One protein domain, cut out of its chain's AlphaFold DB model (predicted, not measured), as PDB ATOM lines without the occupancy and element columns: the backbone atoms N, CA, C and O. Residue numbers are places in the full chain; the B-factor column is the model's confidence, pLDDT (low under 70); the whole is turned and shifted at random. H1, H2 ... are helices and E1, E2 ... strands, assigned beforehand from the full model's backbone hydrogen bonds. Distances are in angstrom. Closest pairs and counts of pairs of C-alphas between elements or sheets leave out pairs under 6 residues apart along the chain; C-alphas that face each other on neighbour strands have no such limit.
ATOM      1  N   GLU A  15      68.604 -24.270 -31.427       63.03
ATOM      2  CA  GLU A  15      69.303 -25.049 -30.399       63.03
ATOM      3  C   GLU A  15      68.412 -25.331 -29.176       63.03
ATOM      4  O   GLU A  15      67.728 -24.449 -28.659       63.03
ATOM      5  N   GLY A  16      68.428 -26.581 -28.696       74.38
ATOM      6  CA  GLY A  16      67.809 -26.983 -27.425       74.38
ATOM      7  C   GLY A  16      66.418 -27.625 -27.516       74.38
ATOM      8  O   GLY A  16      65.995 -28.147 -28.547       74.38
ATOM      9  N   ASN A  17      65.705 -27.648 -26.383       87.12
ATOM     10  CA  ASN A  17      64.369 -28.242 -26.291       87.12
ATOM     11  C   ASN A  17      63.313 -27.259 -26.807       87.12
ATOM     12  O   ASN A  17      62.757 -26.474 -26.035       87.12
ATOM     13  N   THR A  18      63.037 -27.330 -28.104       91.38
ATOM     14  CA  THR A  18      62.145 -26.392 -28.792       91.38
ATOM     15  C   THR A  18      60.895 -27.092 -29.311       91.38
ATOM     16  O   THR A  18      60.944 -28.239 -29.773       91.38
ATOM     17  N   ALA A  19      59.767 -26.389 -29.252       93.19
ATOM     18  CA  ALA A  19      58.497 -26.848 -29.787       93.19
ATOM     19  C   ALA A  19      57.733 -25.744 -30.522       93.19
ATOM     20  O   ALA A  19      57.772 -24.577 -30.137       93.19
ATOM     21  N   PHE A  20      56.972 -26.154 -31.532       94.12
ATOM     22  CA  PHE A  20      55.951 -25.331 -32.171       94.12
ATOM     23  C   PHE A  20      54.588 -25.978 -31.967       94.12
ATOM     24  O   PHE A  20      54.449 -27.187 -32.130       94.12
ATOM     25  N   PHE A  21      53.567 -25.196 -31.658       95.81
ATOM     26  CA  PHE A  21      52.196 -25.698 -31.565       95.81
ATOM     27  C   PHE A  21      51.198 -24.615 -31.949       95.81
ATOM     28  O   PHE A  21      51.523 -23.431 -31.964       95.81
ATOM     29  N   LYS A  22      49.977 -25.013 -32.298       96.50
ATOM     30  CA  LYS A  22      48.926 -24.068 -32.694       96.50
ATOM     31  C   LYS A  22      48.213 -23.475 -31.479       96.50
ATOM     32  O   LYS A  22      47.940 -22.280 -31.428       96.50
ATOM     33  N   SER A  23      47.908 -24.322 -30.506       97.25
ATOM     34  CA  SER A  23      47.301 -23.926 -29.243       97.25
ATOM     35  C   SER A  23      47.693 -24.907 -28.143       97.25
ATOM     36  O   SER A  23      48.106 -26.038 -28.425       97.25
ATOM     37  N   VAL A  24      47.589 -24.476 -26.890       97.81
ATOM     38  CA  VAL A  24      47.698 -25.370 -25.738       97.81
ATOM     39  C   VAL A  24      46.644 -25.021 -24.694       97.81
ATOM     40  O   VAL A  24      46.463 -23.855 -24.344       97.81
ATOM     41  N   SER A  25      45.948 -26.042 -24.199       98.25
ATOM     42  CA  SER A  25      45.062 -25.953 -23.037       98.25
ATOM     43  C   SER A  25      45.762 -26.572 -21.838       98.25
ATOM     44  O   SER A  25      46.186 -27.727 -21.898       98.25
ATOM     45  N   LEU A  26      45.883 -25.809 -20.760       98.31
ATOM     46  CA  LEU A  26      46.560 -26.207 -19.533       98.31
ATOM     47  C   LEU A  26      45.551 -26.261 -18.388       98.31
ATOM     48  O   LEU A  26      44.762 -25.331 -18.217       98.31
ATOM     49  N   THR A  27      45.615 -27.324 -17.592       98.19
ATOM     50  CA  THR A  27      44.755 -27.535 -16.423       98.19
ATOM     51  C   THR A  27      45.583 -28.095 -15.268       98.19
ATOM     52  O   THR A  27      46.405 -28.982 -15.477       98.19
ATOM     53  N   GLY A  28      45.385 -27.609 -14.044       97.19
ATOM     54  CA  GLY A  28      46.150 -28.024 -12.858       97.19
ATOM     55  C   GLY A  28      46.752 -26.825 -12.138       97.19
ATOM     56  O   GLY A  28      46.221 -25.738 -12.245       97.19
ATOM     57  N   ASN A  29      47.861 -26.975 -11.417       97.69
ATOM     58  CA  ASN A  29      48.504 -25.822 -10.775       97.69
ATOM     59  C   ASN A  29      49.395 -25.091 -11.789       97.69
ATOM     60  O   ASN A  29      50.435 -25.628 -12.182       97.69
ATOM     61  N   ILE A  30      48.976 -23.901 -12.227       98.25
ATOM     62  CA  ILE A  30      49.632 -23.149 -13.300       98.25
ATOM     63  C   ILE A  30      50.193 -21.844 -12.747       98.25
ATOM     64  O   ILE A  30      49.490 -21.058 -12.108       98.25
ATOM     65  N   VAL A  31      51.464 -21.599 -13.048       98.12
ATOM     66  CA  VAL A  31      52.178 -20.367 -12.718       98.12
ATOM     67  C   VAL A  31      52.757 -19.795 -14.003       98.12
ATOM     68  O   VAL A  31      53.541 -20.449 -14.689       98.12
ATOM     69  N   ILE A  32      52.384 -18.561 -14.326       97.12
ATOM     70  CA  ILE A  32      52.861 -17.843 -15.508       97.12
ATOM     71  C   ILE A  32      53.625 -16.616 -15.045       97.12
ATOM     72  O   ILE A  32      53.119 -15.814 -14.266       97.12
ATOM     73  N   LYS A  33      54.844 -16.457 -15.540       95.75
ATOM     74  CA  LYS A  33      55.747 -15.370 -15.177       95.75
ATOM     75  C   LYS A  33      55.987 -14.508 -16.398       95.75
ATOM     76  O   LYS A  33      56.384 -15.021 -17.444       95.75
ATOM     77  N   SER A  34      55.750 -13.209 -16.270       91.38
ATOM     78  CA  SER A  34      55.965 -12.252 -17.350       91.38
ATOM     79  C   SER A  34      56.522 -10.942 -16.808       91.38
ATOM     80  O   SER A  34      56.176 -10.513 -15.709       91.38
ATOM     81  N   MET A  35      57.364 -10.288 -17.606       84.06
ATOM     82  CA  MET A  35      57.837  -8.927 -17.319       84.06
ATOM     83  C   MET A  35      56.785  -7.871 -17.668       84.06
ATOM     84  O   MET A  35      56.822  -6.761 -17.158       84.06
ATOM     85  N   SER A  36      55.865  -8.188 -18.581       84.00
ATOM     86  CA  SER A  36      54.874  -7.227 -19.058       84.00
ATOM     87  C   SER A  36      53.611  -7.927 -19.543       84.00
ATOM     88  O   SER A  36      53.663  -8.994 -20.170       84.00
ATOM     89  N   LEU A  37      52.477  -7.299 -19.256       83.88
ATOM     90  CA  LEU A  37      51.182  -7.610 -19.839       83.88
ATOM     91  C   LEU A  37      50.732  -6.399 -20.657       83.88
ATOM     92  O   LEU A  37      50.868  -5.259 -20.222       83.88
ATOM     93  N   ALA A  38      50.205  -6.661 -21.840       80.31
ATOM     94  CA  ALA A  38      49.555  -5.706 -22.717       80.31
ATOM     95  C   ALA A  38      48.112  -6.159 -22.958       80.31
ATOM     96  O   ALA A  38      47.799  -7.335 -22.769       80.31
ATOM     97  N   GLU A  39      47.261  -5.225 -23.393       77.06
ATOM     98  CA  GLU A  39      45.883  -5.476 -23.843       77.06
ATOM     99  C   GLU A  39      45.121  -6.470 -22.943       77.06
ATOM    100  O   GLU A  39      45.020  -7.664 -23.243       77.06
ATOM    101  N   ILE A  40      44.593  -5.979 -21.819       80.25
ATOM    102  CA  ILE A  40      43.888  -6.814 -20.847       80.25
ATOM    103  C   ILE A  40      42.371  -6.668 -21.026       80.25
ATOM    104  O   ILE A  40      41.752  -5.690 -20.618       80.25
ATOM    105  N   ALA A  41      41.813  -7.666 -21.703       80.19
ATOM    106  CA  ALA A  41      40.405  -7.978 -21.918       80.19
ATOM    107  C   ALA A  41      39.685  -8.622 -20.722       80.19
ATOM    108  O   ALA A  41      39.948  -9.799 -20.479       80.19
ATOM    109  N   VAL A  42      38.736  -7.973 -20.043       79.38
ATOM    110  CA  VAL A  42      37.781  -8.707 -19.185       79.38
ATOM    111  C   VAL A  42      36.616  -9.191 -20.051       79.38
ATOM    112  O   VAL A  42      36.025  -8.408 -20.791       79.38
ATOM    113  N   ASP A  43      36.297 -10.487 -20.005       75.81
ATOM    114  CA  ASP A  43      35.141 -11.022 -20.739       75.81
ATOM    115  C   ASP A  43      33.860 -10.762 -19.926       75.81
ATOM    116  O   ASP A  43      33.564 -11.462 -18.955       75.81
ATOM    117  N   GLY A  44      33.135  -9.696 -20.273       75.81
ATOM    118  CA  GLY A  44      31.944  -9.250 -19.550       75.81
ATOM    119  C   GLY A  44      32.275  -8.417 -18.309       75.81
ATOM    120  O   GLY A  44      32.934  -7.386 -18.408       75.81
ATOM    121  N   PHE A  45      31.771  -8.833 -17.146       70.31
ATOM    122  CA  PHE A  45      32.043  -8.185 -15.862       70.31
ATOM    123  C   PHE A  45      32.797  -9.149 -14.953       70.31
ATOM    124  O   PHE A  45      32.351 -10.282 -14.763       70.31
ATOM    125  N   ALA A  46      33.892  -8.687 -14.353       77.88
ATOM    126  CA  ALA A  46      34.608  -9.445 -13.334       77.88
ATOM    127  C   ALA A  46      34.491  -8.780 -11.965       77.88
ATOM    128  O   ALA A  46      34.467  -7.550 -11.842       77.88
ATOM    129  N   ASN A  47      34.456  -9.616 -10.931       81.00
ATOM    130  CA  ASN A  47      34.631  -9.164  -9.559       81.00
ATOM    131  C   ASN A  47      36.105  -9.292  -9.208       81.00
ATOM    132  O   ASN A  47      36.705 -10.348  -9.424       81.00
ATOM    133  N   VAL A  48      36.683  -8.218  -8.684       82.50
ATOM    134  CA  VAL A  48      38.101  -8.177  -8.359       82.50
ATOM    135  C   VAL A  48      38.274  -7.935  -6.877       82.50
ATOM    136  O   VAL A  48      37.773  -6.958  -6.327       82.50
ATOM    137  N   THR A  49      39.027  -8.824  -6.256       83.38
ATOM    138  CA  THR A  49      39.458  -8.718  -4.874       83.38
ATOM    139  C   THR A  49      40.927  -8.331  -4.868       83.38
ATOM    140  O   THR A  49      41.791  -9.077  -5.335       83.38
ATOM    141  N   ILE A  50      41.215  -7.148  -4.344       81.94
ATOM    142  CA  ILE A  50      42.564  -6.617  -4.210       81.94
ATOM    143  C   ILE A  50      43.049  -6.923  -2.802       81.94
ATOM    144  O   ILE A  50      42.456  -6.482  -1.820       81.94
ATOM    145  N   LEU A  51      44.143  -7.665  -2.712       79.88
ATOM    146  CA  LEU A  51      44.824  -7.979  -1.469       79.88
ATOM    147  C   LEU A  51      46.065  -7.091  -1.365       79.88
ATOM    148  O   LEU A  51      47.015  -7.221  -2.142       79.88
ATOM    149  N   THR A  52      46.038  -6.182  -0.396       74.75
ATOM    150  CA  THR A  52      47.146  -5.282  -0.061       74.75
ATOM    151  C   THR A  52      47.657  -5.577   1.346       74.75
ATOM    152  O   THR A  52      46.969  -6.220   2.137       74.75
ATOM    153  N   GLU A  53      48.829  -5.051   1.703       71.62
ATOM    154  CA  GLU A  53      49.325  -5.102   3.089       71.62
ATOM    155  C   GLU A  53      48.362  -4.436   4.093       71.62
ATOM    156  O   GLU A  53      48.364  -4.761   5.276       71.62
ATOM    157  N   GLN A  54      47.521  -3.511   3.619       70.06
ATOM    158  CA  GLN A  54      46.612  -2.693   4.427       70.06
ATOM    159  C   GLN A  54      45.208  -3.305   4.556       70.06
ATOM    160  O   GLN A  54      44.373  -2.768   5.284       70.06
ATOM    161  N   GLY A  55      44.940  -4.420   3.868       77.50
ATOM    162  CA  GLY A  55      43.656  -5.113   3.893       77.50
ATOM    163  C   GLY A  55      43.161  -5.540   2.512       77.50
ATOM    164  O   GLY A  55      43.875  -5.468   1.507       77.50
ATOM    165  N   GLN A  56      41.911  -6.000   2.493       85.19
ATOM    166  CA  GLN A  56      41.208  -6.471   1.306       85.19
ATOM    167  C   GLN A  56      40.238  -5.399   0.798       85.19
ATOM    168  O   GLN A  56      39.456  -4.851   1.575       85.19
ATOM    169  N   ILE A  57      40.275  -5.120  -0.505       83.75
ATOM    170  CA  ILE A  57      39.341  -4.216  -1.185       83.75
ATOM    171  C   ILE A  57      38.623  -5.018  -2.267       83.75
ATOM    172  O   ILE A  57      39.255  -5.482  -3.215       83.75
ATOM    173  N   ASP A  58      37.307  -5.153  -2.144       85.12
ATOM    174  CA  ASP A  58      36.480  -5.813  -3.153       85.12
ATOM    175  C   ASP A  58      35.839  -4.771  -4.072       85.12
ATOM    176  O   ASP A  58      35.136  -3.862  -3.624       85.12
ATOM    177  N   ILE A  59      36.080  -4.906  -5.374       82.75
ATOM    178  CA  ILE A  59      35.542  -4.027  -6.409       82.75
ATOM    179  C   ILE A  59      34.718  -4.886  -7.374       82.75
ATOM    180  O   ILE A  59      35.280  -5.645  -8.171       82.75
ATOM    181  N   PRO A  60      33.380  -4.809  -7.307       82.81
ATOM    182  CA  PRO A  60      32.519  -5.561  -8.204       82.81
ATOM    183  C   PRO A  60      32.363  -4.854  -9.561       82.81
ATOM    184  O   PRO A  60      32.484  -3.632  -9.660       82.81
ATOM    185  N   TYR A  61      32.011  -5.625 -10.593       81.44
ATOM    186  CA  TYR A  61      31.629  -5.130 -11.927       81.44
ATOM    187  C   TYR A  61      32.686  -4.282 -12.653       81.44
ATOM    188  O   TYR A  61      32.381  -3.224 -13.217       81.44
ATOM    189  N   ILE A  62      33.925  -4.761 -12.686       80.62
ATOM    190  CA  ILE A  62      34.976  -4.148 -13.501       80.62
ATOM    191  C   ILE A  62      34.781  -4.532 -14.965       80.62
ATOM    192  O   ILE A  62      34.559  -5.704 -15.281       80.62
ATOM    193  N   LYS A  63      34.847  -3.519 -15.835       80.88
ATOM    194  CA  LYS A  63      34.748  -3.656 -17.293       80.88
ATOM    195  C   LYS A  63      36.122  -3.750 -17.939       80.88
ATOM    196  O   LYS A  63      36.327  -4.569 -18.825       80.88
ATOM    197  N   GLU A  64      37.051  -2.909 -17.500       78.25
ATOM    198  CA  GLU A  64      38.398  -2.840 -18.063       78.25
ATOM    199  C   GLU A  64      39.420  -2.683 -16.942       78.25
ATOM    200  O   GLU A  64      39.138  -2.137 -15.871       78.25
ATOM    201  N   PHE A  65      40.618  -3.195 -17.185       80.75
ATOM    202  CA  PHE A  65      41.715  -3.190 -16.234       80.75
ATOM    203  C   PHE A  65      43.014  -2.973 -16.995       80.75
ATOM    204  O   PHE A  65      43.281  -3.661 -17.976       80.75
ATOM    205  N   TYR A  66      43.829  -2.040 -16.521       82.62
ATOM    206  CA  TYR A  66      45.096  -1.685 -17.143       82.62
ATOM    207  C   TYR A  66      46.223  -1.749 -16.124       82.62
ATOM    208  O   TYR A  66      46.067  -1.359 -14.966       82.62
ATOM    209  N   ILE A  67      47.377  -2.228 -16.581       83.25
ATOM    210  CA  ILE A  67      48.620  -2.206 -15.816       83.25
ATOM    211  C   ILE A  67      49.557  -1.242 -16.530       83.25
ATOM    212  O   ILE A  67      50.067  -1.545 -17.608       83.25
ATOM    213  N   THR A  68      49.767  -0.075 -15.932       78.25
ATOM    214  CA  THR A  68      50.548   1.009 -16.544       78.25
ATOM    215  C   THR A  68      52.038   0.850 -16.263       78.25
ATOM    216  O   THR A  68      52.879   1.153 -17.106       78.25
ATOM    217  N   LYS A  69      52.380   0.346 -15.074       79.12
ATOM    218  CA  LYS A  69      53.759   0.097 -14.651       79.12
ATOM    219  C   LYS A  69      53.798  -1.153 -13.796       79.12
ATOM    220  O   LYS A  69      52.967  -1.298 -12.907       79.12
ATOM    221  N   THR A  70      54.761  -2.025 -14.060       80.88
ATOM    222  CA  THR A  70      55.046  -3.222 -13.268       80.88
ATOM    223  C   THR A  70      56.469  -3.678 -13.573       80.88
ATOM    224  O   THR A  70      56.918  -3.543 -14.713       80.88
ATOM    225  N   ASP A  71      57.176  -4.197 -12.577       81.56
ATOM    226  CA  ASP A  71      58.513  -4.757 -12.793       81.56
ATOM    227  C   ASP A  71      58.410  -6.236 -13.188       81.56
ATOM    228  O   ASP A  71      59.088  -6.715 -14.099       81.56
ATOM    229  N   TYR A  72      57.540  -6.970 -12.492       86.81
ATOM    230  CA  TYR A  72      57.370  -8.404 -12.660       86.81
ATOM    231  C   TYR A  72      55.990  -8.856 -12.172       86.81
ATOM    232  O   TYR A  72      55.530  -8.463 -11.094       86.81
ATOM    233  N   ILE A  73      55.352  -9.726 -12.962       91.44
ATOM    234  CA  ILE A  73      54.023 -10.269 -12.680       91.44
ATOM    235  C   ILE A  73      54.086 -11.790 -12.660       91.44
ATOM    236  O   ILE A  73      54.560 -12.431 -13.604       91.44
ATOM    237  N   GLU A  74      53.534 -12.364 -11.596       95.19
ATOM    238  CA  GLU A  74      53.269 -13.790 -11.478       95.19
ATOM    239  C   GLU A  74      51.756 -14.030 -11.489       95.19
ATOM    240  O   GLU A  74      51.023 -13.548 -10.634       95.19
ATOM    241  N   ILE A  75      51.274 -14.784 -12.470       95.88
ATOM    242  CA  ILE A  75      49.868 -15.156 -12.616       95.88
ATOM    243  C   ILE A  75      49.707 -16.590 -12.134       95.88
ATOM    244  O   ILE A  75      50.377 -17.491 -12.637       95.88
ATOM    245  N   LYS A  76      48.785 -16.808 -11.201       97.19
ATOM    246  CA  LYS A  76      48.387 -18.135 -10.726       97.19
ATOM    247  C   LYS A  76      46.973 -18.426 -11.188       97.19
ATOM    248  O   LYS A  76      46.087 -17.592 -11.036       97.19
ATOM    249  N   THR A  77      46.756 -19.597 -11.761       97.00
ATOM    250  CA  THR A  77      45.429 -20.046 -12.191       97.00
ATOM    251  C   THR A  77      45.383 -21.569 -12.215       97.00
ATOM    252  O   THR A  77      46.423 -22.225 -12.140       97.00
ATOM    253  N   ASN A  78      44.175 -22.121 -12.316       97.44
ATOM    254  CA  ASN A  78      43.980 -23.546 -12.530       97.44
ATOM    255  C   ASN A  78      43.732 -23.924 -13.991       97.44
ATOM    256  O   ASN A  78      43.854 -25.094 -14.351       97.44
ATOM    257  N   GLU A  79      43.388 -22.947 -14.833       97.56
ATOM    258  CA  GLU A  79      43.065 -23.163 -16.238       97.56
ATOM    259  C   GLU A  79      43.550 -21.984 -17.085       97.56
ATOM    260  O   GLU A  79      43.215 -20.823 -16.831       97.56
ATOM    261  N   VAL A  80      44.316 -22.287 -18.134       97.50
ATOM    262  CA  VAL A  80      44.666 -21.309 -19.167       97.50
ATOM    263  C   VAL A  80      44.637 -21.951 -20.541       97.50
ATOM    264  O   VAL A  80      45.070 -23.088 -20.730       97.50
ATOM    265  N   VAL A  81      44.172 -21.190 -21.525       97.62
ATOM    266  CA  VAL A  81      44.328 -21.533 -22.937       97.62
ATOM    267  C   VAL A  81      45.253 -20.516 -23.587       97.62
ATOM    268  O   VAL A  81      45.016 -19.308 -23.508       97.62
ATOM    269  N   VAL A  82      46.295 -21.004 -24.253       97.00
ATOM    270  CA  VAL A  82      47.204 -20.198 -25.073       97.00
ATOM    271  C   VAL A  82      46.908 -20.494 -26.536       97.00
ATOM    272  O   VAL A  82      46.961 -21.648 -26.965       97.00
ATOM    273  N   TYR A  83      46.573 -19.465 -27.305       94.56
ATOM    274  CA  TYR A  83      46.228 -19.601 -28.717       94.56
ATOM    275  C   TYR A  83      46.436 -18.273 -29.435       94.56
ATOM    276  O   TYR A  83      46.052 -17.221 -28.926       94.56
ATOM    277  N   GLY A  84      46.980 -18.314 -30.648       89.75
ATOM    278  CA  GLY A  84      47.234 -17.084 -31.388       89.75
ATOM    279  C   GLY A  84      48.303 -16.202 -30.724       89.75
ATOM    280  O   GLY A  84      48.955 -16.576 -29.749       89.75
ATOM    281  N   GLY A  85      48.453 -14.978 -31.211       89.31
ATOM    282  CA  GLY A  85      49.310 -13.973 -30.591       89.31
ATOM    283  C   GLY A  85      49.586 -12.810 -31.531       89.31
ATOM    284  O   GLY A  85      48.987 -12.712 -32.600       89.31
ATOM    285  N   LYS A  86      50.474 -11.915 -31.103       89.75
ATOM    286  CA  LYS A  86      50.959 -10.782 -31.895       89.75
ATOM    287  C   LYS A  86      52.477 -10.663 -31.723       89.75
ATOM    288  O   LYS A  86      52.957  -9.989 -30.809       89.75
ATOM    289  N   GLY A  87      53.250 -11.327 -32.582       88.81
ATOM    290  CA  GLY A  87      54.715 -11.285 -32.535       88.81
ATOM    291  C   GLY A  87      55.261 -11.831 -31.211       88.81
ATOM    292  O   GLY A  87      55.136 -13.015 -30.935       88.81
ATOM    293  N   PHE A  88      55.847 -10.981 -30.366       88.38
ATOM    294  CA  PHE A  88      56.401 -11.383 -29.057       88.38
ATOM    295  C   PHE A  88      55.363 -11.447 -27.921       88.38
ATOM    296  O   PHE A  88      55.716 -11.711 -26.768       88.38
ATOM    297  N   TYR A  89      54.093 -11.177 -28.229       90.81
ATOM    298  CA  TYR A  89      53.000 -11.198 -27.267       90.81
ATOM    299  C   TYR A  89      52.138 -12.446 -27.446       90.81
ATOM    300  O   TYR A  89      51.450 -12.603 -28.458       90.81
ATOM    301  N   ALA A  90      52.148 -13.313 -26.438       93.75
ATOM    302  CA  ALA A  90      51.305 -14.496 -26.378       93.75
ATOM    303  C   ALA A  90      49.934 -14.142 -25.807       93.75
ATOM    304  O   ALA A  90      49.838 -13.530 -24.741       93.75
ATOM    305  N   ARG A  91      48.872 -14.550 -26.503       95.12
ATOM    306  CA  ARG A  91      47.504 -14.380 -26.017       95.12
ATOM    307  C   ARG A  91      47.163 -15.513 -25.055       95.12
ATOM    308  O   ARG A  91      47.235 -16.688 -25.415       95.12
ATOM    309  N   LEU A  92      46.765 -15.147 -23.843       95.50
ATOM    310  CA  LEU A  92      46.376 -16.053 -22.771       95.50
ATOM    311  C   LEU A  92      44.912 -15.794 -22.418       95.50
ATOM    312  O   LEU A  92      44.545 -14.657 -22.123       95.50
ATOM    313  N   LYS A  93      44.086 -16.839 -22.422       95.62
ATOM    314  CA  LYS A  93      42.739 -16.814 -21.844       95.62
ATOM    315  C   LYS A  93      42.778 -17.529 -20.502       95.62
ATOM    316  O   LYS A  93      42.910 -18.749 -20.459       95.62
ATOM    317  N   LEU A  94      42.711 -16.750 -19.432       94.94
ATOM    318  CA  LEU A  94      42.833 -17.172 -18.043       94.94
ATOM    319  C   LEU A  94      41.444 -17.312 -17.413       94.94
ATOM    320  O   LEU A  94      40.579 -16.463 -17.639       94.94
ATOM    321  N   THR A  95      41.260 -18.327 -16.572       94.12
ATOM    322  CA  THR A  95      40.038 -18.508 -15.775       94.12
ATOM    323  C   THR A  95      40.352 -18.309 -14.298       94.12
ATOM    324  O   THR A  95      41.256 -18.946 -13.760       94.12
ATOM    325  N   ASN A  96      39.609 -17.428 -13.632       92.88
ATOM    326  CA  ASN A  96      39.773 -17.083 -12.218       92.88
ATOM    327  C   ASN A  96      41.241 -16.846 -11.785       92.88
ATOM    328  O   ASN A  96      41.724 -17.528 -10.875       92.88
ATOM    329  N   PRO A  97      42.003 -15.972 -12.473       94.44
ATOM    330  CA  PRO A  97      43.414 -15.788 -12.167       94.44
ATOM    331  C   PRO A  97      43.641 -14.956 -10.900       94.44
ATOM    332  O   PRO A  97      42.918 -14.001 -10.616       94.44
ATOM    333  N   THR A  98      44.743 -15.249 -10.217       94.50
ATOM    334  CA  THR A  98      45.346 -14.380  -9.205       94.50
ATOM    335  C   THR A  98      46.625 -13.779  -9.769       94.50
ATOM    336  O   THR A  98      47.577 -14.501 -10.069       94.50
ATOM    337  N   LEU A  99      46.655 -12.458  -9.915       92.38
ATOM    338  CA  LEU A  99      47.816 -11.693 -10.357       92.38
ATOM    339  C   LEU A  99      48.596 -11.232  -9.124       92.38
ATOM    340  O   LEU A  99      48.087 -10.443  -8.336       92.38
ATOM    341  N   ALA A 100      49.812 -11.727  -8.936       92.06
ATOM    342  CA  ALA A 100      50.736 -11.254  -7.917       92.06
ATOM    343  C   ALA A 100      51.739 -10.287  -8.552       92.06
ATOM    344  O   ALA A 100      52.411 -10.615  -9.535       92.06
ATOM    345  N   PHE A 101      51.826  -9.093  -7.980       90.00
ATOM    346  CA  PHE A 101      52.704  -8.027  -8.433       90.00
ATOM    347  C   PHE A 101      53.897  -7.926  -7.499       90.00
ATOM    348  O   PHE A 101      53.731  -7.869  -6.281       90.00
ATOM    349  N   HIS A 102      55.095  -7.871  -8.066       86.62
ATOM    350  CA  HIS A 102      56.319  -7.675  -7.300       86.62
ATOM    351  C   HIS A 102      56.916  -6.316  -7.661       86.62
ATOM    352  O   HIS A 102      57.080  -6.003  -8.840       86.62
ATOM    353  N   GLY A 103      57.220  -5.512  -6.645       84.19
ATOM    354  CA  GLY A 103      57.606  -4.113  -6.808       84.19
ATOM    355  C   GLY A 103      56.414  -3.157  -6.735       84.19
ATOM    356  O   GLY A 103      55.356  -3.474  -6.181       84.19
ATOM    357  N   GLU A 104      56.609  -1.954  -7.268       84.88
ATOM    358  CA  GLU A 104      55.576  -0.922  -7.328       84.88
ATOM    359  C   GLU A 104      54.832  -1.017  -8.660       84.88
ATOM    360  O   GLU A 104      55.408  -0.831  -9.732       84.88
ATOM    361  N   THR A 105      53.542  -1.321  -8.585       84.88
ATOM    362  CA  THR A 105      52.665  -1.473  -9.742       84.88
ATOM    363  C   THR A 105      51.572  -0.418  -9.706       84.88
ATOM    364  O   THR A 105      50.893  -0.250  -8.693       84.88
ATOM    365  N   LEU A 106      51.389   0.281 -10.823       84.69
ATOM    366  CA  LEU A 106      50.273   1.200 -11.013       84.69
ATOM    367  C   LEU A 106      49.192   0.499 -11.829       84.69
ATOM    368  O   LEU A 106      49.444   0.057 -12.957       84.69
ATOM    369  N   ILE A 107      48.009   0.406 -11.238       84.94
ATOM    370  CA  ILE A 107      46.850  -0.264 -11.805       84.94
ATOM    371  C   ILE A 107      45.732   0.747 -11.984       84.94
ATOM    372  O   ILE A 107      45.431   1.512 -11.069       84.94
ATOM    373  N   THR A 108      45.054   0.664 -13.119       85.25
ATOM    374  CA  THR A 108      43.859   1.455 -13.387       85.25
ATOM    375  C   THR A 108      42.675   0.526 -13.622       85.25
ATOM    376  O   THR A 108      42.717  -0.353 -14.483       85.25
ATOM    377  N   LEU A 109      41.629   0.684 -12.813       82.44
ATOM    378  CA  LEU A 109      40.408  -0.116 -12.855       82.44
ATOM    379  C   LEU A 109      39.256   0.736 -13.368       82.44
ATOM    380  O   LEU A 109      38.892   1.734 -12.744       82.44
ATOM    381  N   VAL A 110      38.634   0.309 -14.462       82.06
ATOM    382  CA  VAL A 110      37.486   0.999 -15.046       82.06
ATOM    383  C   VAL A 110      36.209   0.259 -14.671       82.06
ATOM    384  O   VAL A 110      35.961  -0.886 -15.062       82.06
ATOM    385  N   THR A 111      35.370   0.942 -13.899       80.50
ATOM    386  CA  THR A 111      34.002   0.518 -13.580       80.50
ATOM    387  C   THR A 111      33.003   1.318 -14.414       80.50
ATOM    388  O   THR A 111      33.368   2.293 -15.066       80.50
ATOM    389  N   SER A 112      31.717   0.953 -14.388       73.44
ATOM    390  CA  SER A 112      30.679   1.629 -15.188       73.44
ATOM    391  C   SER A 112      30.621   3.153 -15.031       73.44
ATOM    392  O   SER A 112      30.210   3.819 -15.975       73.44
ATOM    393  N   ASN A 113      31.014   3.694 -13.871       69.25
ATOM    394  CA  ASN A 113      30.801   5.105 -13.535       69.25
ATOM    395  C   ASN A 113      32.078   5.852 -13.124       69.25
ATOM    396  O   ASN A 113      32.010   7.068 -12.944       69.25
ATOM    397  N   LYS A 114      33.203   5.153 -12.909       79.62
ATOM    398  CA  LYS A 114      34.463   5.737 -12.426       79.62
ATOM    399  C   LYS A 114      35.671   4.909 -12.848       79.62
ATOM    400  O   LYS A 114      35.624   3.676 -12.839       79.62
ATOM    401  N   GLU A 115      36.749   5.618 -13.127       80.12
ATOM    402  CA  GLU A 115      38.099   5.086 -13.228       80.12
ATOM    403  C   GLU A 115      38.778   5.254 -11.864       80.12
ATOM    404  O   GLU A 115      38.790   6.348 -11.297       80.12
ATOM    405  N   ASN A 116      39.265   4.152 -11.302       77.44
ATOM    406  CA  ASN A 116      39.972   4.130 -10.031       77.44
ATOM    407  C   ASN A 116      41.424   3.739 -10.295       77.44
ATOM    408  O   ASN A 116      41.705   2.601 -10.675       77.44
ATOM    409  N   GLU A 117      42.340   4.669 -10.062       81.88
ATOM    410  CA  GLU A 117      43.769   4.376 -10.043       81.88
ATOM    411  C   GLU A 117      44.180   3.885  -8.656       81.88
ATOM    412  O   GLU A 117      43.852   4.491  -7.633       81.88
ATOM    413  N   ILE A 118      44.893   2.764  -8.620       80.19
ATOM    414  CA  ILE A 118      45.385   2.137  -7.401       80.19
ATOM    415  C   ILE A 118      46.862   1.820  -7.596       80.19
ATOM    416  O   ILE A 118      47.254   1.079  -8.499       80.19
ATOM    417  N   THR A 119      47.689   2.349  -6.701       82.50
ATOM    418  CA  THR A 119      49.101   1.978  -6.620       82.50
ATOM    419  C   THR A 119      49.252   0.823  -5.643       82.50
ATOM    420  O   THR A 119      48.953   0.958  -4.456       82.50
ATOM    421  N   LEU A 120      49.736  -0.314  -6.132       79.44
ATOM    422  CA  LEU A 120      50.038  -1.494  -5.331       79.44
ATOM    423  C   LEU A 120      51.545  -1.628  -5.131       79.44
ATOM    424  O   LEU A 120      52.315  -1.599  -6.088       79.44
ATOM    425  N   LYS A 121      51.966  -1.845  -3.885       83.25
ATOM    426  CA  LYS A 121      53.328  -2.274  -3.550       83.25
ATOM    427  C   LYS A 121      53.258  -3.711  -3.058       83.25
ATOM    428  O   LYS A 121      52.602  -3.957  -2.053       83.25
ATOM    429  N   ASN A 122      53.881  -4.641  -3.785       83.12
ATOM    430  CA  ASN A 122      53.873  -6.078  -3.466       83.12
ATOM    431  C   ASN A 122      52.467  -6.649  -3.175       83.12
ATOM    432  O   ASN A 122      52.268  -7.400  -2.222       83.12
ATOM    433  N   GLY A 123      51.474  -6.249  -3.974       85.44
ATOM    434  CA  GLY A 123      50.079  -6.660  -3.807       85.44
ATOM    435  C   GLY A 123      49.695  -7.854  -4.677       85.44
ATOM    436  O   GLY A 123      50.419  -8.250  -5.593       85.44
ATOM    437  N   SER A 124      48.505  -8.399  -4.436       88.94
ATOM    438  CA  SER A 124      47.897  -9.372  -5.344       88.94
ATOM    439  C   SER A 124      46.446  -9.035  -5.649       88.94
ATOM    440  O   SER A 124      45.776  -8.329  -4.899       88.94
ATOM    441  N   LEU A 125      45.977  -9.507  -6.792       88.88
ATOM    442  CA  LEU A 125      44.676  -9.185  -7.341       88.88
ATOM    443  C   LEU A 125      44.030 -10.483  -7.820       88.88
ATOM    444  O   LEU A 125      44.480 -11.091  -8.789       88.88
ATOM    445  N   ALA A 126      43.014 -10.935  -7.093       90.75
ATOM    446  CA  ALA A 126      42.228 -12.108  -7.438       90.75
ATOM    447  C   ALA A 126      41.031 -11.675  -8.285       90.75
ATOM    448  O   ALA A 126      40.237 -10.831  -7.872       90.75
ATOM    449  N   ILE A 127      40.912 -12.241  -9.481       89.00
ATOM    450  CA  ILE A 127      39.851 -11.923 -10.434       89.00
ATOM    451  C   ILE A 127      38.930 -13.131 -10.504       89.00
ATOM    452  O   ILE A 127      39.361 -14.217 -10.880       89.00
ATOM    453  N   LEU A 128      37.656 -12.941 -10.177       88.69
ATOM    454  CA  LEU A 128      36.611 -13.937 -10.391       88.69
ATOM    455  C   LEU A 128      35.970 -13.673 -11.755       88.69
ATOM    456  O   LEU A 128      35.197 -12.727 -11.913       88.69
ATOM    457  N   GLY A 129      36.329 -14.487 -12.748       87.19
ATOM    458  CA  GLY A 129      35.903 -14.327 -14.137       87.19
ATOM    459  C   GLY A 129      36.934 -14.823 -15.151       87.19
ATOM    460  O   GLY A 129      37.921 -15.474 -14.804       87.19
ATOM    461  N   GLN A 130      36.693 -14.514 -16.427       89.88
ATOM    462  CA  GLN A 130      37.632 -14.796 -17.514       89.88
ATOM    463  C   GLN A 130      38.413 -13.537 -17.884       89.88
ATOM    464  O   GLN A 130      37.841 -12.461 -18.065       89.88
ATOM    465  N   LEU A 131      39.727 -13.696 -18.028       90.44
ATOM    466  CA  LEU A 131      40.644 -12.623 -18.388       90.44
ATOM    467  C   LEU A 131      41.426 -13.015 -19.640       90.44
ATOM    468  O   LEU A 131      42.116 -14.031 -19.663       90.44
ATOM    469  N   ASN A 132      41.342 -12.196 -20.680       91.69
ATOM    470  CA  ASN A 132      42.177 -12.306 -21.866       91.69
ATOM    471  C   ASN A 132      43.333 -11.314 -21.743       91.69
ATOM    472  O   ASN A 132      43.096 -10.118 -21.607       91.69
ATOM    473  N   VAL A 133      44.573 -11.787 -21.813       91.88
ATOM    474  CA  VAL A 133      45.763 -10.928 -21.717       91.88
ATOM    475  C   VAL A 133      46.753 -11.241 -22.823       91.88
ATOM    476  O   VAL A 133      46.860 -12.387 -23.265       91.88
ATOM    477  N   TYR A 134      47.524 -10.239 -23.233       92.25
ATOM    478  CA  TYR A 134      48.700 -10.433 -24.069       92.25
ATOM    479  C   TYR A 134      49.958 -10.323 -23.213       92.25
ATOM    480  O   TYR A 134      50.359  -9.240 -22.803       92.25
ATOM    481  N   ALA A 135      50.607 -11.447 -22.932       92.38
ATOM    482  CA  ALA A 135      51.831 -11.471 -22.141       92.38
ATOM    483  C   ALA A 135      53.067 -11.435 -23.043       92.38
ATOM    484  O   ALA A 135      53.147 -12.185 -24.021       92.38
ATOM    485  N   ARG A 136      54.050 -10.593 -22.710       90.62
ATOM    486  CA  ARG A 136      55.322 -10.540 -23.439       90.62
ATOM    487  C   ARG A 136      56.238 -11.676 -22.994       90.62
ATOM    488  O   ARG A 136      56.683 -11.698 -21.851       90.62
ATOM    489  N   SER A 137      56.547 -12.575 -23.921       89.88
ATOM    490  CA  SER A 137      57.451 -13.717 -23.731       89.88
ATOM    491  C   SER A 137      57.303 -14.474 -22.389       89.88
ATOM    492  O   SER A 137      58.292 -14.626 -21.661       89.88
ATOM    493  N   PRO A 138      56.087 -14.918 -22.011       94.88
ATOM    494  CA  PRO A 138      55.844 -15.508 -20.700       94.88
ATOM    495  C   PRO A 138      56.562 -16.852 -20.523       94.88
ATOM    496  O   PRO A 138      56.598 -17.680 -21.437       94.88
ATOM    497  N   ASN A 139      57.063 -17.098 -19.314       96.50
ATOM    498  CA  ASN A 139      57.461 -18.431 -18.868       96.50
ATOM    499  C   ASN A 139      56.271 -19.092 -18.165       96.50
ATOM    500  O   ASN A 139      55.717 -18.529 -17.220       96.50
ATOM    501  N   ILE A 140      55.865 -20.263 -18.644       97.69
ATOM    502  CA  ILE A 140      54.705 -21.002 -18.162       97.69
ATOM    503  C   ILE A 140      55.183 -22.293 -17.509       97.69
ATOM    504  O   ILE A 140      55.851 -23.110 -18.136       97.69
ATOM    505  N   TYR A 141      54.770 -22.488 -16.263       98.38
ATOM    506  CA  TYR A 141      54.903 -23.728 -15.520       98.38
ATOM    507  C   TYR A 141      53.513 -24.291 -15.228       98.38
ATOM    508  O   TYR A 141      52.627 -23.569 -14.774       98.38
ATOM    509  N   VAL A 142      53.330 -25.587 -15.445       98.12
ATOM    510  CA  VAL A 142      52.118 -26.320 -15.085       98.12
ATOM    511  C   VAL A 142      52.486 -27.634 -14.413       98.12
ATOM    512  O   VAL A 142      53.379 -28.353 -14.863       98.12
ATOM    513  N   ASN A 143      51.764 -27.963 -13.350       98.19
ATOM    514  CA  ASN A 143      51.704 -29.304 -12.785       98.19
ATOM    515  C   ASN A 143      50.261 -29.816 -12.895       98.19
ATOM    516  O   ASN A 143      49.384 -29.372 -12.147       98.19
ATOM    517  N   GLY A 144      50.012 -30.700 -13.858       97.19
ATOM    518  CA  GLY A 144      48.679 -31.177 -14.208       97.19
ATOM    519  C   GLY A 144      48.616 -31.750 -15.622       97.19
ATOM    520  O   GLY A 144      49.381 -32.643 -15.972       97.19
ATOM    521  N   GLU A 145      47.688 -31.263 -16.435       98.12
ATOM    522  CA  GLU A 145      47.455 -31.706 -17.808       98.12
ATOM    523  C   GLU A 145      47.755 -30.572 -18.801       98.12
ATOM    524  O   GLU A 145      47.284 -29.446 -18.640       98.12
ATOM    525  N   ALA A 146      48.519 -30.877 -19.850       98.06
ATOM    526  CA  ALA A 146      48.799 -29.974 -20.960       98.06
ATOM    527  C   ALA A 146      48.399 -30.626 -22.289       98.06
ATOM    528  O   ALA A 146      49.019 -31.601 -22.719       98.06
ATOM    529  N   LYS A 147      47.369 -30.085 -22.946       97.94
ATOM    530  CA  LYS A 147      46.850 -30.553 -24.242       97.94
ATOM    531  C   LYS A 147      47.303 -29.621 -25.349       97.94
ATOM    532  O   LYS A 147      46.774 -28.520 -25.480       97.94
ATOM    533  N   PHE A 148      48.261 -30.066 -26.147       97.44
ATOM    534  CA  PHE A 148      48.790 -29.333 -27.288       97.44
ATOM    535  C   PHE A 148      48.066 -29.726 -28.577       97.44
ATOM    536  O   PHE A 148      47.972 -30.906 -28.928       97.44
ATOM    537  N   GLU A 149      47.625 -28.722 -29.330       96.81
ATOM    538  CA  GLU A 149      47.100 -28.877 -30.683       96.81
ATOM    539  C   GLU A 149      48.235 -28.702 -31.704       96.81
ATOM    540  O   GLU A 149      48.905 -27.665 -31.736       96.81
ATOM    541  N   LYS A 150      48.426 -29.698 -32.579       94.94
ATOM    542  CA  LYS A 150      49.445 -29.703 -33.647       94.94
ATOM    543  C   LYS A 150      50.864 -29.410 -33.142       94.94
ATOM    544  O   LYS A 150      51.517 -28.477 -33.601       94.94
ATOM    545  N   MET A 151      51.342 -30.228 -32.211       94.69
ATOM    546  CA  MET A 151      52.665 -30.106 -31.604       94.69
ATOM    547  C   MET A 151      53.764 -30.639 -32.535       94.69
ATOM    548  O   MET A 151      53.752 -31.813 -32.912       94.69
ATOM    549  N   TYR A 152      54.758 -29.815 -32.836       94.31
ATOM    550  CA  TYR A 152      56.015 -30.174 -33.486       94.31
ATOM    551  C   TYR A 152      57.141 -30.064 -32.457       94.31
ATOM    552  O   TYR A 152      57.498 -28.969 -32.032       94.31
ATOM    553  N   SER A 153      57.696 -31.196 -32.043       92.69
ATOM    554  CA  SER A 153      58.887 -31.256 -31.191       92.69
ATOM    555  C   SER A 153      60.141 -31.282 -32.059       92.69
ATOM    556  O   SER A 153      60.213 -32.116 -32.961       92.69
ATOM    557  N   LEU A 154      61.125 -30.429 -31.776       89.38
ATOM    558  CA  LEU A 154      62.367 -30.328 -32.548       89.38
ATOM    559  C   LEU A 154      63.604 -30.682 -31.712       89.38
ATOM    560  O   LEU A 154      63.547 -30.741 -30.483       89.38
ATOM    561  N   PHE A 155      64.723 -30.916 -32.401       87.94
ATOM    562  CA  PHE A 155      66.049 -31.149 -31.814       87.94
ATOM    563  C   PHE A 155      66.024 -32.184 -30.676       87.94
ATOM    564  O   PHE A 155      65.541 -33.300 -30.866       87.94
ATOM    565  N   SER A 156      66.515 -31.834 -29.485       86.88
ATOM    566  CA  SER A 156      66.589 -32.723 -28.322       86.88
ATOM    567  C   SER A 156      65.226 -33.091 -27.731       86.88
ATOM    568  O   SER A 156      65.122 -34.090 -27.019       86.88
ATOM    569  N   LEU A 157      64.160 -32.351 -28.056       88.75
ATOM    570  CA  LEU A 157      62.801 -32.678 -27.621       88.75
ATOM    571  C   LEU A 157      62.172 -33.789 -28.481       88.75
ATOM    572  O   LEU A 157      61.339 -34.559 -27.992       88.75
ATOM    573  N   TYR A 158      62.585 -33.904 -29.750       89.75
ATOM    574  CA  TYR A 158      61.995 -34.844 -30.703       89.75
ATOM    575  C   TYR A 158      62.119 -36.321 -30.288       89.75
ATOM    576  O   TYR A 158      61.092 -37.002 -30.288       89.75
ATOM    577  N   PRO A 159      63.290 -36.845 -29.868       87.69
ATOM    578  CA  PRO A 159      63.412 -38.246 -29.459       87.69
ATOM    579  C   PRO A 159      62.446 -38.648 -28.340       87.69
ATOM    580  O   PRO A 159      62.046 -39.813 -28.267       87.69
ATOM    581  N   ARG A 160      62.066 -37.682 -27.491       87.44
ATOM    582  CA  ARG A 160      61.212 -37.884 -26.322       87.44
ATOM    583  C   ARG A 160      59.722 -37.805 -26.641       87.44
ATOM    584  O   ARG A 160      58.978 -38.675 -26.206       87.44
ATOM    585  N   LEU A 161      59.286 -36.776 -27.370       90.31
ATOM    586  CA  LEU A 161      57.859 -36.553 -27.653       90.31
ATOM    587  C   LEU A 161      57.406 -37.168 -28.981       90.31
ATOM    588  O   LEU A 161      56.232 -37.501 -29.135       90.31
ATOM    589  N   ARG A 162      58.325 -37.313 -29.945       89.19
ATOM    590  CA  ARG A 162      58.085 -37.840 -31.298       89.19
ATOM    591  C   ARG A 162      56.840 -37.234 -31.956       89.19
ATOM    592  O   ARG A 162      56.066 -37.949 -32.591       89.19
ATOM    593  N   SER A 163      56.608 -35.933 -31.787       89.25
ATOM    594  CA  SER A 163      55.424 -35.253 -32.318       89.25
ATOM    595  C   SER A 163      55.800 -34.350 -33.489       89.25
ATOM    596  O   SER A 163      56.702 -33.527 -33.364       89.25
ATOM    597  N   LEU A 164      55.114 -34.505 -34.626       91.12
ATOM    598  CA  LEU A 164      55.327 -33.729 -35.856       91.12
ATOM    599  C   LEU A 164      53.979 -33.230 -36.391       91.12
ATOM    600  O   LEU A 164      53.504 -33.674 -37.431       91.12
ATOM    601  N   GLY A 165      53.334 -32.343 -35.638       90.75
ATOM    602  CA  GLY A 165      52.019 -31.791 -35.974       90.75
ATOM    603  C   GLY A 165      50.838 -32.612 -35.460       90.75
ATOM    604  O   GLY A 165      49.703 -32.360 -35.861       90.75
ATOM    605  N   HIS A 166      51.083 -33.562 -34.558       92.44
ATOM    606  CA  HIS A 166      50.048 -34.378 -33.923       92.44
ATOM    607  C   HIS A 166      49.477 -33.693 -32.676       92.44
ATOM    608  O   HIS A 166      50.101 -32.787 -32.114       92.44
ATOM    609  N   ALA A 167      48.299 -34.129 -32.230       95.38
ATOM    610  CA  ALA A 167      47.810 -33.754 -30.912       95.38
ATOM    611  C   ALA A 167      48.639 -34.490 -29.850       95.38
ATOM    612  O   ALA A 167      48.913 -35.687 -29.979       95.38
ATOM    613  N   LEU A 168      49.068 -33.765 -28.818       96.06
ATOM    614  CA  LEU A 168      49.890 -34.308 -27.743       96.06
ATOM    615  C   LEU A 168      49.319 -33.867 -26.401       96.06
ATOM    616  O   LEU A 168      49.231 -32.674 -26.123       96.06
ATOM    617  N   THR A 169      49.010 -34.831 -25.551       97.19
ATOM    618  CA  THR A 169      48.617 -34.600 -24.166       97.19
ATOM    619  C   THR A 169      49.738 -35.049 -23.242       97.19
ATOM    620  O   THR A 169      50.240 -36.169 -23.349       97.19
ATOM    621  N   ILE A 170      50.134 -34.174 -22.325       96.56
ATOM    622  CA  ILE A 170      51.137 -34.446 -21.299       96.56
ATOM    623  C   ILE A 170      50.453 -34.391 -19.936       96.56
ATOM    624  O   ILE A 170      49.872 -33.370 -19.582       96.56
ATOM    625  N   TYR A 171      50.550 -35.477 -19.177       97.56
ATOM    626  CA  TYR A 171      50.096 -35.569 -17.792       97.56
ATOM    627  C   TYR A 171      51.311 -35.525 -16.867       97.56
ATOM    628  O   TYR A 171      52.075 -36.490 -16.806       97.56
ATOM    629  N   GLY A 172      51.501 -34.418 -16.158       97.12
ATOM    630  CA  GLY A 172      52.597 -34.207 -15.220       97.12
ATOM    631  C   GLY A 172      53.072 -32.758 -15.208       97.12
ATOM    632  O   GLY A 172      52.272 -31.825 -15.231       97.12
ATOM    633  N   ILE A 173      54.388 -32.569 -15.150       97.75
ATOM    634  CA  ILE A 173      54.997 -31.241 -15.072       97.75
ATOM    635  C   ILE A 173      55.417 -30.807 -16.472       97.75
ATOM    636  O   ILE A 173      56.113 -31.550 -17.167       97.75
ATOM    637  N   VAL A 174      55.039 -29.594 -16.872       97.38
ATOM    638  CA  VAL A 174      55.504 -28.960 -18.110       97.38
ATOM    639  C   VAL A 174      55.939 -27.528 -17.804       97.38
ATOM    640  O   VAL A 174      55.203 -26.765 -17.191       97.38
ATOM    641  N   GLU A 175      57.142 -27.165 -18.227       97.62
ATOM    642  CA  GLU A 175      57.706 -25.819 -18.134       97.62
ATOM    643  C   GLU A 175      58.185 -25.405 -19.525       97.62
ATOM    644  O   GLU A 175      58.865 -26.184 -20.199       97.62
ATOM    645  N   PHE A 176      57.826 -24.211 -19.983       95.75
ATOM    646  CA  PHE A 176      58.293 -23.687 -21.262       95.75
ATOM    647  C   PHE A 176      58.196 -22.166 -21.328       95.75
ATOM    648  O   PHE A 176      57.314 -21.551 -20.730       95.75
ATOM    649  N   GLN A 177      59.075 -21.557 -22.121       95.00
ATOM    650  CA  GLN A 177      59.053 -20.126 -22.387       95.00
ATOM    651  C   GLN A 177      58.478 -19.853 -23.773       95.00
ATOM    652  O   GLN A 177      59.016 -20.307 -24.783       95.00
ATOM    653  N   LEU A 178      57.407 -19.070 -23.841       93.62
ATOM    654  CA  LEU A 178      56.885 -18.586 -25.112       93.62
ATOM    655  C   LEU A 178      57.778 -17.457 -25.611       93.62
ATOM    656  O   LEU A 178      57.988 -16.484 -24.898       93.62
ATOM    657  N   THR A 179      58.326 -17.577 -26.819       88.06
ATOM    658  CA  THR A 179      59.176 -16.513 -27.391       88.06
ATOM    659  C   THR A 179      58.412 -15.710 -28.434       88.06
ATOM    660  O   THR A 179      58.399 -14.484 -28.367       88.06
ATOM    661  N   VAL A 180      57.736 -16.401 -29.355       89.44
ATOM    662  CA  VAL A 180      56.965 -15.802 -30.451       89.44
ATOM    663  C   VAL A 180      55.608 -16.491 -30.535       89.44
ATOM    664  O   VAL A 180      55.506 -17.702 -30.355       89.44
ATOM    665  N   SER A 181      54.564 -15.715 -30.787       88.62
ATOM    666  CA  SER A 181      53.178 -16.152 -30.820       88.62
ATOM    667  C   SER A 181      52.455 -15.394 -31.926       88.62
ATOM    668  O   SER A 181      52.279 -14.179 -31.849       88.62
ATOM    669  N   ASP A 182      52.046 -16.113 -32.959       88.50
ATOM    670  CA  ASP A 182      51.157 -15.627 -34.016       88.50
ATOM    671  C   ASP A 182      50.148 -16.751 -34.302       88.50
ATOM    672  O   ASP A 182      49.566 -17.285 -33.363       88.50
ATOM    673  N   THR A 183      49.970 -17.194 -35.549       88.50
ATOM    674  CA  THR A 183      49.133 -18.363 -35.873       88.50
ATOM    675  C   THR A 183      49.673 -19.650 -35.241       88.50
ATOM    676  O   THR A 183      48.904 -20.515 -34.822       88.50
ATOM    677  N   TYR A 184      51.001 -19.764 -35.170       91.88
ATOM    678  CA  TYR A 184      51.708 -20.791 -34.417       91.88
ATOM    679  C   TYR A 184      52.509 -20.141 -33.297       91.88
ATOM    680  O   TYR A 184      52.950 -18.992 -33.389       91.88
ATOM    681  N   ILE A 185      52.687 -20.911 -32.238       94.31
ATOM    682  CA  ILE A 185      53.335 -20.504 -31.009       94.31
ATOM    683  C   ILE A 185      54.661 -21.245 -30.919       94.31
ATOM    684  O   ILE A 185      54.711 -22.470 -31.044       94.31
ATOM    685  N   PHE A 186      55.725 -20.483 -30.702       93.38
ATOM    686  CA  PHE A 186      57.069 -20.982 -30.480       93.38
ATOM    687  C   PHE A 186      57.379 -21.023 -28.989       93.38
ATOM    688  O   PHE A 186      57.369 -19.991 -28.304       93.38
ATOM    689  N   ALA A 187      57.716 -22.215 -28.513       93.38
ATOM    690  CA  ALA A 187      58.152 -22.459 -27.154       93.38
ATOM    691  C   ALA A 187      59.605 -22.939 -27.132       93.38
ATOM    692  O   ALA A 187      59.967 -23.911 -27.796       93.38
ATOM    693  N   SER A 188      60.421 -22.270 -26.325       92.12
ATOM    694  CA  SER A 188      61.809 -22.624 -26.051       92.12
ATOM    695  C   SER A 188      61.959 -23.163 -24.630       92.12
ATOM    696  O   SER A 188      61.065 -23.031 -23.787       92.12
ATOM    697  N   ASN A 189      63.106 -23.797 -24.370       91.25
ATOM    698  CA  ASN A 189      63.456 -24.361 -23.065       91.25
ATOM    699  C   ASN A 189      62.384 -25.307 -22.501       91.25
ATOM    700  O   ASN A 189      62.164 -25.358 -21.291       91.25
ATOM    701  N   VAL A 190      61.730 -26.072 -23.378       93.62
ATOM    702  CA  VAL A 190      60.651 -26.978 -22.995       93.62
ATOM    703  C   VAL A 190      61.208 -28.091 -22.113       93.62
ATOM    704  O   VAL A 190      62.078 -28.873 -22.508       93.62
ATOM    705  N   LYS A 191      60.677 -28.199 -20.904       94.56
ATOM    706  CA  LYS A 191      60.923 -29.303 -19.984       94.56
ATOM    707  C   LYS A 191      59.589 -29.942 -19.676       94.56
ATOM    708  O   LYS A 191      58.633 -29.273 -19.314       94.56
ATOM    709  N   CYS A 192      59.526 -31.251 -19.805       94.19
ATOM    710  CA  CYS A 192      58.337 -32.007 -19.455       94.19
ATOM    711  C   CYS A 192      58.725 -33.221 -18.617       94.19
ATOM    712  O   CYS A 192      59.853 -33.713 -18.703       94.19
ATOM    713  N   SER A 193      57.818 -33.729 -17.801       94.31
ATOM    714  CA  SER A 193      57.943 -35.009 -17.108       94.31
ATOM    715  C   SER A 193      56.556 -35.565 -16.812       94.31
ATOM    716  O   SER A 193      55.611 -34.808 -16.620       94.31
ATOM    717  N   GLY A 194      56.440 -36.893 -16.810       93.31
ATOM    718  CA  GLY A 194      55.169 -37.587 -16.627       93.31
ATOM    719  C   GLY A 194      54.810 -38.483 -17.808       93.31
ATOM    720  O   GLY A 194      55.696 -38.997 -18.496       93.31
ATOM    721  N   LEU A 195      53.511 -38.698 -18.000       93.56
ATOM    722  CA  LEU A 195      52.954 -39.580 -19.021       93.56
ATOM    723  C   LEU A 195      52.588 -38.779 -20.271       93.56
ATOM    724  O   LEU A 195      52.048 -37.677 -20.181       93.56
ATOM    725  N   PHE A 196      52.856 -39.352 -21.440       92.81
ATOM    726  CA  PHE A 196      52.592 -38.721 -22.731       92.81
ATOM    727  C   PHE A 196      51.573 -39.556 -23.501       92.81
ATOM    728  O   PHE A 196      51.741 -40.767 -23.638       92.81
ATOM    729  N   SER A 197      50.543 -38.907 -24.028       91.94
ATOM    730  CA  SER A 197      49.568 -39.503 -24.937       91.94
ATOM    731  C   SER A 197      49.549 -38.702 -26.230       91.94
ATOM    732  O   SER A 197      49.571 -37.475 -26.202       91.94
ATOM    733  N   ARG A 198      49.545 -39.385 -27.372       90.38
ATOM    734  CA  ARG A 198      49.621 -38.754 -28.691       90.38
ATOM    735  C   ARG A 198      48.525 -39.312 -29.581       90.38
ATOM    736  O   ARG A 198      48.320 -40.524 -29.593       90.38
ATOM    737  N   ASP A 199      47.903 -38.440 -30.360       88.31
ATOM    738  CA  ASP A 199      46.908 -38.811 -31.360       88.31
ATOM    739  C   ASP A 199      47.310 -38.254 -32.741       88.31
ATOM    740  O   ASP A 199      47.408 -37.028 -32.901       88.31
ATOM    741  N   PRO A 200      47.613 -39.118 -33.732       86.31
ATOM    742  CA  PRO A 200      47.654 -40.589 -33.664       86.31
ATOM    743  C   PRO A 200      48.840 -41.128 -32.832       86.31
ATOM    744  O   PRO A 200      49.849 -40.432 -32.671       86.31
TER     745      PRO A 200
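This is residues 15 to 200 of the 249 residues of an uncharacterized protein of Thermoproteales archaeon (UniProt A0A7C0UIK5). A long, twisted trough is built of strands stacked side by side along its length; seven of them, E2, E3, E4, E5, E12, E13 and E14, bend sharply, so that two walls meet along a fold with a hollow between them. E1 pairs with both E12 and E14 and ties the walls together towards one end, where the short helix H1 also lies; the hairpin E8 and E9 makes the other end. The printed part has 186 residues with fourteen named strands and one named helix, in the order E1 to E12, H1, E13, E14, and its class is mostly strand. The strands make one branched sheet, whose neighbour pairs are antiparallel. The whole is compact, with a radius of gyration of the C-alphas of 17.2 A, but elongated in outline, spanning 54 by 28 by 26 A.

E1, residues 17 to 21, has E12, residues 139 to 155, on one side and E14, residues 185 to 199, on the other side; N 20 and O 152 are 2.9 A apart, and N 19 and O 187 also 2.9 A, both within hydrogen-bond range. E2, residues 23 to 34, has E5, residues 72 to 86, on one side, with N 26 and O 80 at 2.8 A, and E12 on the other side, with N 33 and O 139 at 2.8 A. E3, residues 37 to 52, makes a hairpin with E4, residues 55 to 69, where N 50 and O 57 are 2.8 A apart. On the other side of E3 from E4 is E10, residues 124 to 128, with N 49 and O 126 at 2.8 A. E3 also pairs over its residues 37 to 42 with E11, residues 130 to 136, with N 41 and O 132 at 2.8 A. E3 and E5 are only just apart, their closest C-alphas 8.1 A from each other. E5 has two neighbours on its side away from E2: E6, residues 89 to 95, with N 81 and O 93 at 2.9 A, and E7, residues 98 to 102, with N 76 and O 98 at 2.8 A. E6 is also the neighbour of E11, with N 90 and O 135 at 2.8 A, and E7 of E10, with N 99 and O 125 at 2.8 A. E8, residues 104 to 111, has E4 on one side, with N 66 and O 108 at 2.9 A, and on the other side E9, residues 115 to 121, an edge strand, with N 105 and O 120 at 2.8 A. H1, residues 158 to 161, is on the sheet at a height of 6.7 A, over none of the strands but only just, with 2 of its 4 C-alphas falling on E12; it is too short for an O i to N i+4 pair, and its one O i to N i+3 pair is within range. E13, residues 164 to 181, has E12 on one side, with N 140 and O 176 at 2.8 A, and E14 on the other side, with N 169 and O 197 at 2.8 A.

E1 begins at C-alpha 17, (64.369, -28.242, -26.291). From first to last C-alpha, E2 measures 18.8 A, E3 20.3 A, E4 21.8 A, E5 20.4 A, E8 22.5 A and E12 20.1 A. E2 bends by 121 degrees at residue 28, and E12 by 127 degrees at residue 143. E13, the longest strand with 18 residues, measures 18.4 A and bends by 137 degrees at residue 177. E14 ends at C-alpha 199, (46.908, -38.811, -31.360).

The C-alphas of Asn 113 and Pro 159, the two farthest apart, are 56.5 A from each other. The printed part has no cut, and the links between successive named elements are tight. Mean pLDDT of the printed part is 89.0; residues 15 and 113 are under 70.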